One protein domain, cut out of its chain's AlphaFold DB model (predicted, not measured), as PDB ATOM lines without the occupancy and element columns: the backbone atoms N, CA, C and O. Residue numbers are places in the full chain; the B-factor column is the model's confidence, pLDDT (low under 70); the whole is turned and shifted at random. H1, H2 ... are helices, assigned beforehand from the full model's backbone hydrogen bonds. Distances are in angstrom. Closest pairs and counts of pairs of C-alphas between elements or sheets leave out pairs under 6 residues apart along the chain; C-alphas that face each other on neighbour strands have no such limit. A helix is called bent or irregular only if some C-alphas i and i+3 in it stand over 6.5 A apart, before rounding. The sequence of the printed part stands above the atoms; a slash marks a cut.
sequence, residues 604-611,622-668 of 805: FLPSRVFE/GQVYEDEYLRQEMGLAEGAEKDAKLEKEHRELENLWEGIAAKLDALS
ATOM      1  N   PHE A 604      42.681 -39.724  51.236       74.50
ATOM      2  CA  PHE A 604      41.595 -38.815  51.559       74.50
ATOM      3  C   PHE A 604      40.261 -39.471  51.189       74.50
ATOM      4  O   PHE A 604      39.972 -39.693  50.017       74.50
ATOM      5  N   LEU A 605      39.458 -39.790  52.205       75.81
ATOM      6  CA  LEU A 605      38.135 -40.394  52.054       75.81
ATOM      7  C   LEU A 605      37.052 -39.349  52.377       75.81
ATOM      8  O   LEU A 605      36.885 -39.010  53.555       75.81
ATOM      9  N   PRO A 606      36.302 -38.838  51.380       72.12
ATOM     10  CA  PRO A 606      35.183 -37.918  51.584       72.12
ATOM     11  C   PRO A 606      34.144 -38.411  52.597       72.12
ATOM     12  O   PRO A 606      33.603 -37.606  53.351       72.12
ATOM     13  N   SER A 607      33.898 -39.722  52.677       71.56
ATOM     14  CA  SER A 607      33.046 -40.356  53.697       71.56
ATOM     15  C   SER A 607      33.444 -40.034  55.144       71.56
ATOM     16  O   SER A 607      32.584 -40.004  56.027       71.56
ATOM     17  N   ARG A 608      34.719 -39.712  55.406       77.12
ATOM     18  CA  ARG A 608      35.208 -39.280  56.726       77.12
ATOM     19  C   ARG A 608      34.769 -37.857  57.098       77.12
ATOM     20  O   ARG A 608      34.772 -37.516  58.282       77.12
ATOM     21  N   VAL A 609      34.402 -37.026  56.121       71.62
ATOM     22  CA  VAL A 609      33.990 -35.628  56.318       71.62
ATOM     23  C   VAL A 609      32.477 -35.517  56.114       71.62
ATOM     24  O   VAL A 609      31.967 -35.378  55.002       71.62
ATOM     25  N   PHE A 610      31.729 -35.606  57.216       70.19
ATOM     26  CA  PHE A 610      30.265 -35.576  57.188       70.19
ATOM     27  C   PHE A 610      29.715 -34.167  56.901       70.19
ATOM     28  O   PHE A 610      29.374 -33.406  57.806       70.19
ATOM     29  N   GLU A 611      29.604 -33.832  55.617       72.56
ATOM     30  CA  GLU A 611      28.943 -32.614  55.149       72.56
ATOM     31  C   GLU A 611      27.459 -32.842  54.837       72.56
ATOM     32  O   GLU A 611      27.100 -33.538  53.877       72.56
ATOM     33  N   GLY A 622      11.458 -43.583  48.383       91.75
ATOM     34  CA  GLY A 622      11.454 -45.013  48.045       91.75
ATOM     35  C   GLY A 622      12.756 -45.495  47.395       91.75
ATOM     36  O   GLY A 622      13.196 -46.592  47.703       91.75
ATOM     37  N   GLN A 623      13.395 -44.658  46.569       88.06
ATOM     38  CA  GLN A 623      14.690 -44.960  45.947       88.06
ATOM     39  C   GLN A 623      15.819 -44.906  46.977       88.06
ATOM     40  O   GLN A 623      16.704 -45.742  46.943       88.06
ATOM     41  N   VAL A 624      15.760 -43.976  47.940       87.38
ATOM     42  CA  VAL A 624      16.740 -43.931  49.040       87.38
ATOM     43  C   VAL A 624      16.700 -45.226  49.860       87.38
ATOM     44  O   VAL A 624      17.755 -45.768  50.162       87.38
ATOM     45  N   TYR A 625      15.510 -45.766  50.150       89.44
ATOM     46  CA  TYR A 625      15.377 -47.064  50.825       89.44
ATOM     47  C   TYR A 625      15.749 -48.270  49.944       89.44
ATOM     48  O   TYR A 625      16.202 -49.280  50.474       89.44
ATOM     49  N   GLU A 626      15.569 -48.189  48.626       89.38
ATOM     50  CA  GLU A 626      16.018 -49.211  47.668       89.38
ATOM     51  C   GLU A 626      17.556 -49.246  47.591       89.38
ATOM     52  O   GLU A 626      18.155 -50.306  47.772       89.38
ATOM     53  N   ASP A 627      18.194 -48.079  47.454       84.62
ATOM     54  CA  ASP A 627      19.648 -47.896  47.500       84.62
ATOM     55  C   ASP A 627      20.237 -48.352  48.852       84.62
ATOM     56  O   ASP A 627      21.256 -49.040  48.887       84.62
ATOM     57  N   GLU A 628      19.608 -47.987  49.978       85.25
ATOM     58  CA  GLU A 628      20.019 -48.395  51.332       85.25
ATOM     59  C   GLU A 628      19.921 -49.917  51.518       85.25
ATOM     60  O   GLU A 628      20.863 -50.538  52.014       85.25
ATOM     61  N   TYR A 629      18.820 -50.534  51.072       87.38
ATOM     62  CA  TYR A 629      18.621 -51.980  51.162       87.38
ATOM     63  C   TYR A 629      19.635 -52.752  50.311       87.38
ATOM     64  O   TYR A 629      20.257 -53.688  50.809       87.38
ATOM     65  N   LEU A 630      19.871 -52.326  49.064       86.75
ATOM     66  CA  LEU A 630      20.858 -52.952  48.180       86.75
ATOM     67  C   LEU A 630      22.289 -52.801  48.716       86.75
ATOM     68  O   LEU A 630      23.060 -53.759  48.676       86.75
ATOM     69  N   ARG A 631      22.651 -51.643  49.289       79.94
ATOM     70  CA  ARG A 631      23.944 -51.477  49.980       79.94
ATOM     71  C   ARG A 631      24.054 -52.374  51.210       79.94
ATOM     72  O   ARG A 631      25.116 -52.947  51.425       79.94
ATOM     73  N   GLN A 632      22.981 -52.531  51.987       79.69
ATOM     74  CA  GLN A 632      22.957 -53.414  53.156       79.69
ATOM     75  C   GLN A 632      23.046 -54.902  52.770       79.69
ATOM     76  O   GLN A 632      23.699 -55.664  53.479       79.69
ATOM     77  N   GLU A 633      22.455 -55.309  51.644       82.50
ATOM     78  CA  GLU A 633      22.555 -56.669  51.095       82.50
ATOM     79  C   GLU A 633      23.949 -56.958  50.504       82.50
ATOM     80  O   GLU A 633      24.490 -58.042  50.716       82.50
ATOM     81  N   MET A 634      24.573 -55.980  49.834       73.44
ATOM     82  CA  MET A 634      25.947 -56.090  49.313       73.44
ATOM     83  C   MET A 634      27.047 -55.786  50.352       73.44
ATOM     84  O   MET A 634      28.226 -55.982  50.068       73.44
ATOM     85  N   GLY A 635      26.696 -55.287  51.540       69.44
ATOM     86  CA  GLY A 635      27.642 -54.914  52.599       69.44
ATOM     87  C   GLY A 635      28.435 -53.615  52.369       69.44
ATOM     88  O   GLY A 635      29.443 -53.406  53.045       69.44
ATOM     89  N   LEU A 636      28.016 -52.736  51.448       65.19
ATOM     90  CA  LEU A 636      28.694 -51.455  51.201       65.19
ATOM     91  C   LEU A 636      28.351 -50.407  52.271       65.19
ATOM     92  O   LEU A 636      27.191 -50.208  52.630       65.19
ATOM     93  N   ALA A 637      29.373 -49.684  52.734       60.78
ATOM     94  CA  ALA A 637      29.235 -48.634  53.738       60.78
ATOM     95  C   ALA A 637      28.547 -47.360  53.203       60.78
ATOM     96  O   ALA A 637      28.661 -46.996  52.027       60.78
ATOM     97  N   GLU A 638      27.879 -46.631  54.100       60.09
ATOM     98  CA  GLU A 638      27.359 -45.293  53.810       60.09
ATOM     99  C   GLU A 638      28.505 -44.335  53.444       60.09
ATOM    100  O   GLU A 638      29.452 -44.158  54.205       60.09
ATOM    101  N   GLY A 639      28.409 -43.703  52.270       63.69
ATOM    102  CA  GLY A 639      29.429 -42.789  51.740       63.69
ATOM    103  C   GLY A 639      30.115 -43.270  50.459       63.69
ATOM    104  O   GLY A 639      30.625 -42.430  49.720       63.69
ATOM    105  N   ALA A 640      30.032 -44.565  50.127       68.75
ATOM    106  CA  ALA A 640      30.715 -45.161  48.970       68.75
ATOM    107  C   ALA A 640      30.444 -44.458  47.619       68.75
ATOM    108  O   ALA A 640      31.317 -44.440  46.762       68.75
ATOM    109  N   GLU A 641      29.282 -43.819  47.421       74.62
ATOM    110  CA  GLU A 641      28.999 -43.019  46.212       74.62
ATOM    111  C   GLU A 641      29.883 -41.770  46.070       74.62
ATOM    112  O   GLU A 641      30.211 -41.380  44.950       74.62
ATOM    113  N   LYS A 642      30.254 -41.122  47.185       76.94
ATOM    114  CA  LYS A 642      31.161 -39.962  47.172       76.94
ATOM    115  C   LYS A 642      32.595 -40.420  46.940       76.94
ATOM    116  O   LYS A 642      33.287 -39.847  46.104       76.94
ATOM    117  N   ASP A 643      33.005 -41.472  47.641       80.62
ATOM    118  CA  ASP A 643      34.363 -42.006  47.567       80.62
ATOM    119  C   ASP A 643      34.636 -42.598  46.169       80.62
ATOM    120  O   ASP A 643      35.641 -42.259  45.557       80.62
ATOM    121  N   ALA A 644      33.691 -43.344  45.583       84.19
ATOM    122  CA  ALA A 644      33.790 -43.858  44.210       84.19
ATOM    123  C   ALA A 644      33.617 -42.780  43.117       84.19
ATOM    124  O   ALA A 644      33.922 -43.033  41.950       84.19
ATOM    125  N   LYS A 645      33.118 -41.581  43.456       86.62
ATOM    126  CA  LYS A 645      33.202 -40.412  42.566       86.62
ATOM    127  C   LYS A 645      34.605 -39.806  42.625       86.62
ATOM    128  O   LYS A 645      35.191 -39.591  41.569       86.62
ATOM    129  N   LEU A 646      35.151 -39.605  43.827       86.56
ATOM    130  CA  LEU A 646      36.522 -39.121  43.993       86.56
ATOM    131  C   LEU A 646      37.533 -40.077  43.346       86.56
ATOM    132  O   LEU A 646      38.462 -39.625  42.697       86.56
ATOM    133  N   GLU A 647      37.334 -41.391  43.456       88.19
ATOM    134  CA  GLU A 647      38.219 -42.380  42.834       88.19
ATOM    135  C   GLU A 647      38.221 -42.286  41.298       88.19
ATOM    136  O   GLU A 647      39.259 -42.475  40.671       88.19
ATOM    137  N   LYS A 648      37.088 -41.931  40.675       91.31
ATOM    138  CA  LYS A 648      37.040 -41.634  39.232       91.31
ATOM    139  C   LYS A 648      37.787 -40.349  38.906       91.31
ATOM    140  O   LYS A 648      38.604 -40.359  37.998       91.31
ATOM    141  N   GLU A 649      37.583 -39.294  39.692       92.50
ATOM    142  CA  GLU A 649      38.307 -38.026  39.538       92.50
ATOM    143  C   GLU A 649      39.825 -38.217  39.730       92.50
ATOM    144  O   GLU A 649      40.611 -37.656  38.977       92.50
ATOM    145  N   HIS A 650      40.255 -39.081  40.655       91.38
ATOM    146  CA  HIS A 650      41.658 -39.470  40.827       91.38
ATOM    147  C   HIS A 650      42.207 -40.242  39.619       91.38
ATOM    148  O   HIS A 650      43.310 -39.942  39.179       91.38
ATOM    149  N   ARG A 651      41.454 -41.195  39.051       93.75
ATOM    150  CA  ARG A 651      41.861 -41.937  37.839       93.75
ATOM    151  C   ARG A 651      41.922 -41.028  36.605       93.75
ATOM    152  O   ARG A 651      42.850 -41.134  35.813       93.75
ATOM    153  N   GLU A 652      40.968 -40.110  36.453       96.06
ATOM    154  CA  GLU A 652      40.978 -39.087  35.398       96.06
ATOM    155  C   GLU A 652      42.197 -38.159  35.540       96.06
ATOM    156  O   GLU A 652      42.875 -37.882  34.551       96.06
ATOM    157  N   LEU A 653      42.530 -37.739  36.766       94.81
ATOM    158  CA  LEU A 653      43.727 -36.945  37.058       94.81
ATOM    159  C   LEU A 653      45.033 -37.726  36.863       94.81
ATOM    160  O   LEU A 653      45.990 -37.141  36.367       94.81
ATOM    161  N   GLU A 654      45.096 -39.014  37.211       92.88
ATOM    162  CA  GLU A 654      46.289 -39.844  36.997       92.88
ATOM    163  C   GLU A 654      46.532 -40.072  35.498       92.88
ATOM    164  O   GLU A 654      47.637 -39.816  35.026       92.88
ATOM    165  N   ASN A 655      45.490 -40.378  34.715       95.94
ATOM    166  CA  ASN A 655      45.579 -40.467  33.252       95.94
ATOM    167  C   ASN A 655      46.039 -39.141  32.611       95.94
ATOM    168  O   ASN A 655      46.889 -39.135  31.717       95.94
ATOM    169  N   LEU A 656      45.492 -38.002  33.059       96.88
ATOM    170  CA  LEU A 656      45.910 -36.677  32.582       96.88
ATOM    171  C   LEU A 656      47.350 -36.353  32.993       96.88
ATOM    172  O   LEU A 656      48.099 -35.801  32.189       96.88
ATOM    173  N   TRP A 657      47.753 -36.709  34.214       95.12
ATOM    174  CA  TRP A 657      49.113 -36.512  34.706       95.12
ATOM    175  C   TRP A 657      50.122 -37.365  33.939       95.12
ATOM    176  O   TRP A 657      51.151 -36.840  33.529       95.12
ATOM    177  N   GLU A 658      49.835 -38.638  33.673       93.81
ATOM    178  CA  GLU A 658      50.722 -39.494  32.881       93.81
ATOM    179  C   GLU A 658      50.813 -39.030  31.421       93.81
ATOM    180  O   GLU A 658      51.915 -38.965  30.877       93.81
ATOM    181  N   GLY A 659      49.699 -38.589  30.825       96.00
ATOM    182  CA  GLY A 659      49.674 -37.994  29.485       96.00
ATOM    183  C   GLY A 659      50.318 -36.601  29.374       96.00
ATOM    184  O   GLY A 659      50.631 -36.170  28.262       96.00
ATOM    185  N   ILE A 660      50.517 -35.889  30.491       95.94
ATOM    186  CA  ILE A 660      51.308 -34.648  30.567       95.94
ATOM    187  C   ILE A 660      52.781 -34.979  30.819       95.94
ATOM    188  O   ILE A 660      53.633 -34.463  30.101       95.94
ATOM    189  N   ALA A 661      53.076 -35.865  31.773       93.25
ATOM    190  CA  ALA A 661      54.426 -36.318  32.090       93.25
ATOM    191  C   ALA A 661      55.113 -36.877  30.843       93.25
ATOM    192  O   ALA A 661      56.119 -36.321  30.436       93.25
ATOM    193  N   ALA A 662      54.499 -37.825  30.124       92.81
ATOM    194  CA  ALA A 662      55.072 -38.382  28.894       92.81
ATOM    195  C   ALA A 662      55.415 -37.316  27.829       92.81
ATOM    196  O   ALA A 662      56.373 -37.476  27.076       92.81
ATOM    197  N   LYS A 663      54.669 -36.202  27.775       95.38
ATOM    198  CA  LYS A 663      54.947 -35.080  26.860       95.38
ATOM    199  C   LYS A 663      56.071 -34.179  27.360       95.38
ATOM    200  O   LYS A 663      56.804 -33.646  26.536       95.38
ATOM    201  N   LEU A 664      56.214 -34.001  28.672       93.88
ATOM    202  CA  LEU A 664      57.334 -33.269  29.273       93.88
ATOM    203  C   LEU A 664      58.628 -34.094  29.227       93.88
ATOM    204  O   LEU A 664      59.675 -33.560  28.872       93.88
ATOM    205  N   ASP A 665      58.544 -35.392  29.507       94.25
ATOM    206  CA  ASP A 665      59.631 -36.369  29.420       94.25
ATOM    207  C   ASP A 665      60.164 -36.450  27.969       94.25
ATOM    208  O   ASP A 665      61.371 -36.392  27.744       94.25
ATOM    209  N   ALA A 666      59.275 -36.459  26.964       94.44
ATOM    210  CA  ALA A 666      59.655 -36.336  25.552       94.44
ATOM    211  C   ALA A 666      60.237 -34.949  25.192       94.44
ATOM    212  O   ALA A 666      61.276 -34.871  24.539       94.44
ATOM    213  N   LEU A 667      59.615 -33.849  25.638       95.50
ATOM    214  CA  LEU A 667      60.080 -32.474  25.373       95.50
ATOM    215  C   LEU A 667      61.465 -32.182  25.985       95.50
ATOM    216  O   LEU A 667      62.210 -31.358  25.460       95.50
ATOM    217  N   SER A 668      61.810 -32.863  27.079       93.94
ATOM    218  CA  SER A 668      63.110 -32.797  27.762       93.94
ATOM    219  C   SER A 668      64.140 -33.800  27.226       93.94
ATOM    220  O   SER A 668      65.190 -33.976  27.843       93.94
TER     221      SER A 668
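AT A GLANCE: This is residues 604 to 611 and 622 to 668 of the 805 residues of the protein "Mpp10 protein" of Dentipellis sp. KUC8613 (UniProt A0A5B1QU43). One long, nearly straight helix, H2, makes most of the length, and a shorter helix, H1, is set crosswise beyond its first end without touching it. A separate piece without a named element, residues 604 to 611, lies beside the first turns of H2, while residues 648 to 668 stick out far from the rest as an arm. The printed part has 55 residues, with two named helices, H1 then H2, and no named strand; the class is all helix. The whole is extended, with a radius of gyration of the C-alphas of 17.4 A and spans of 56 by 20 by 18 A, a rod.

HOW THE PARTS SIT: After residues 604 to 611 and a cut come H1, residues 622 to 634, and H2, residues 640 to 667. The five residues 635 to 639 make a tight link between them. H1 and H2 are apart, with no C-alpha of the one within 8 A of the other. Residues 622 to 627 of H1 stand free, and so do residues 648 to 668, of which 648 to 667 belong to H2. In H1 every O i to N i+4 pair is within hydrogen-bond range; in H2 22 of 24 are. Neither helix is bent.

IN THESE COORDINATES: H1 begins at C-alpha 622, at (11.454, -45.013, 48.045), and measures 18.3 A from first to last C-alpha. H2, 28 residues, begins at C-alpha 640, at (30.715, -45.161, 48.970), and ends at C-alpha 667, at (60.080, -32.474, 25.373), 39.8 A away.

THE WHOLE: The two C-alphas farthest apart, those of Gly 622 and Ser 668, are 56.8 A apart. Residues 612 to 621 are not printed, and C-alphas 611 and 622 are 22.6 A apart across this cut. The mean pLDDT of the printed part is 84.3; residues 635 to 640 are under 70.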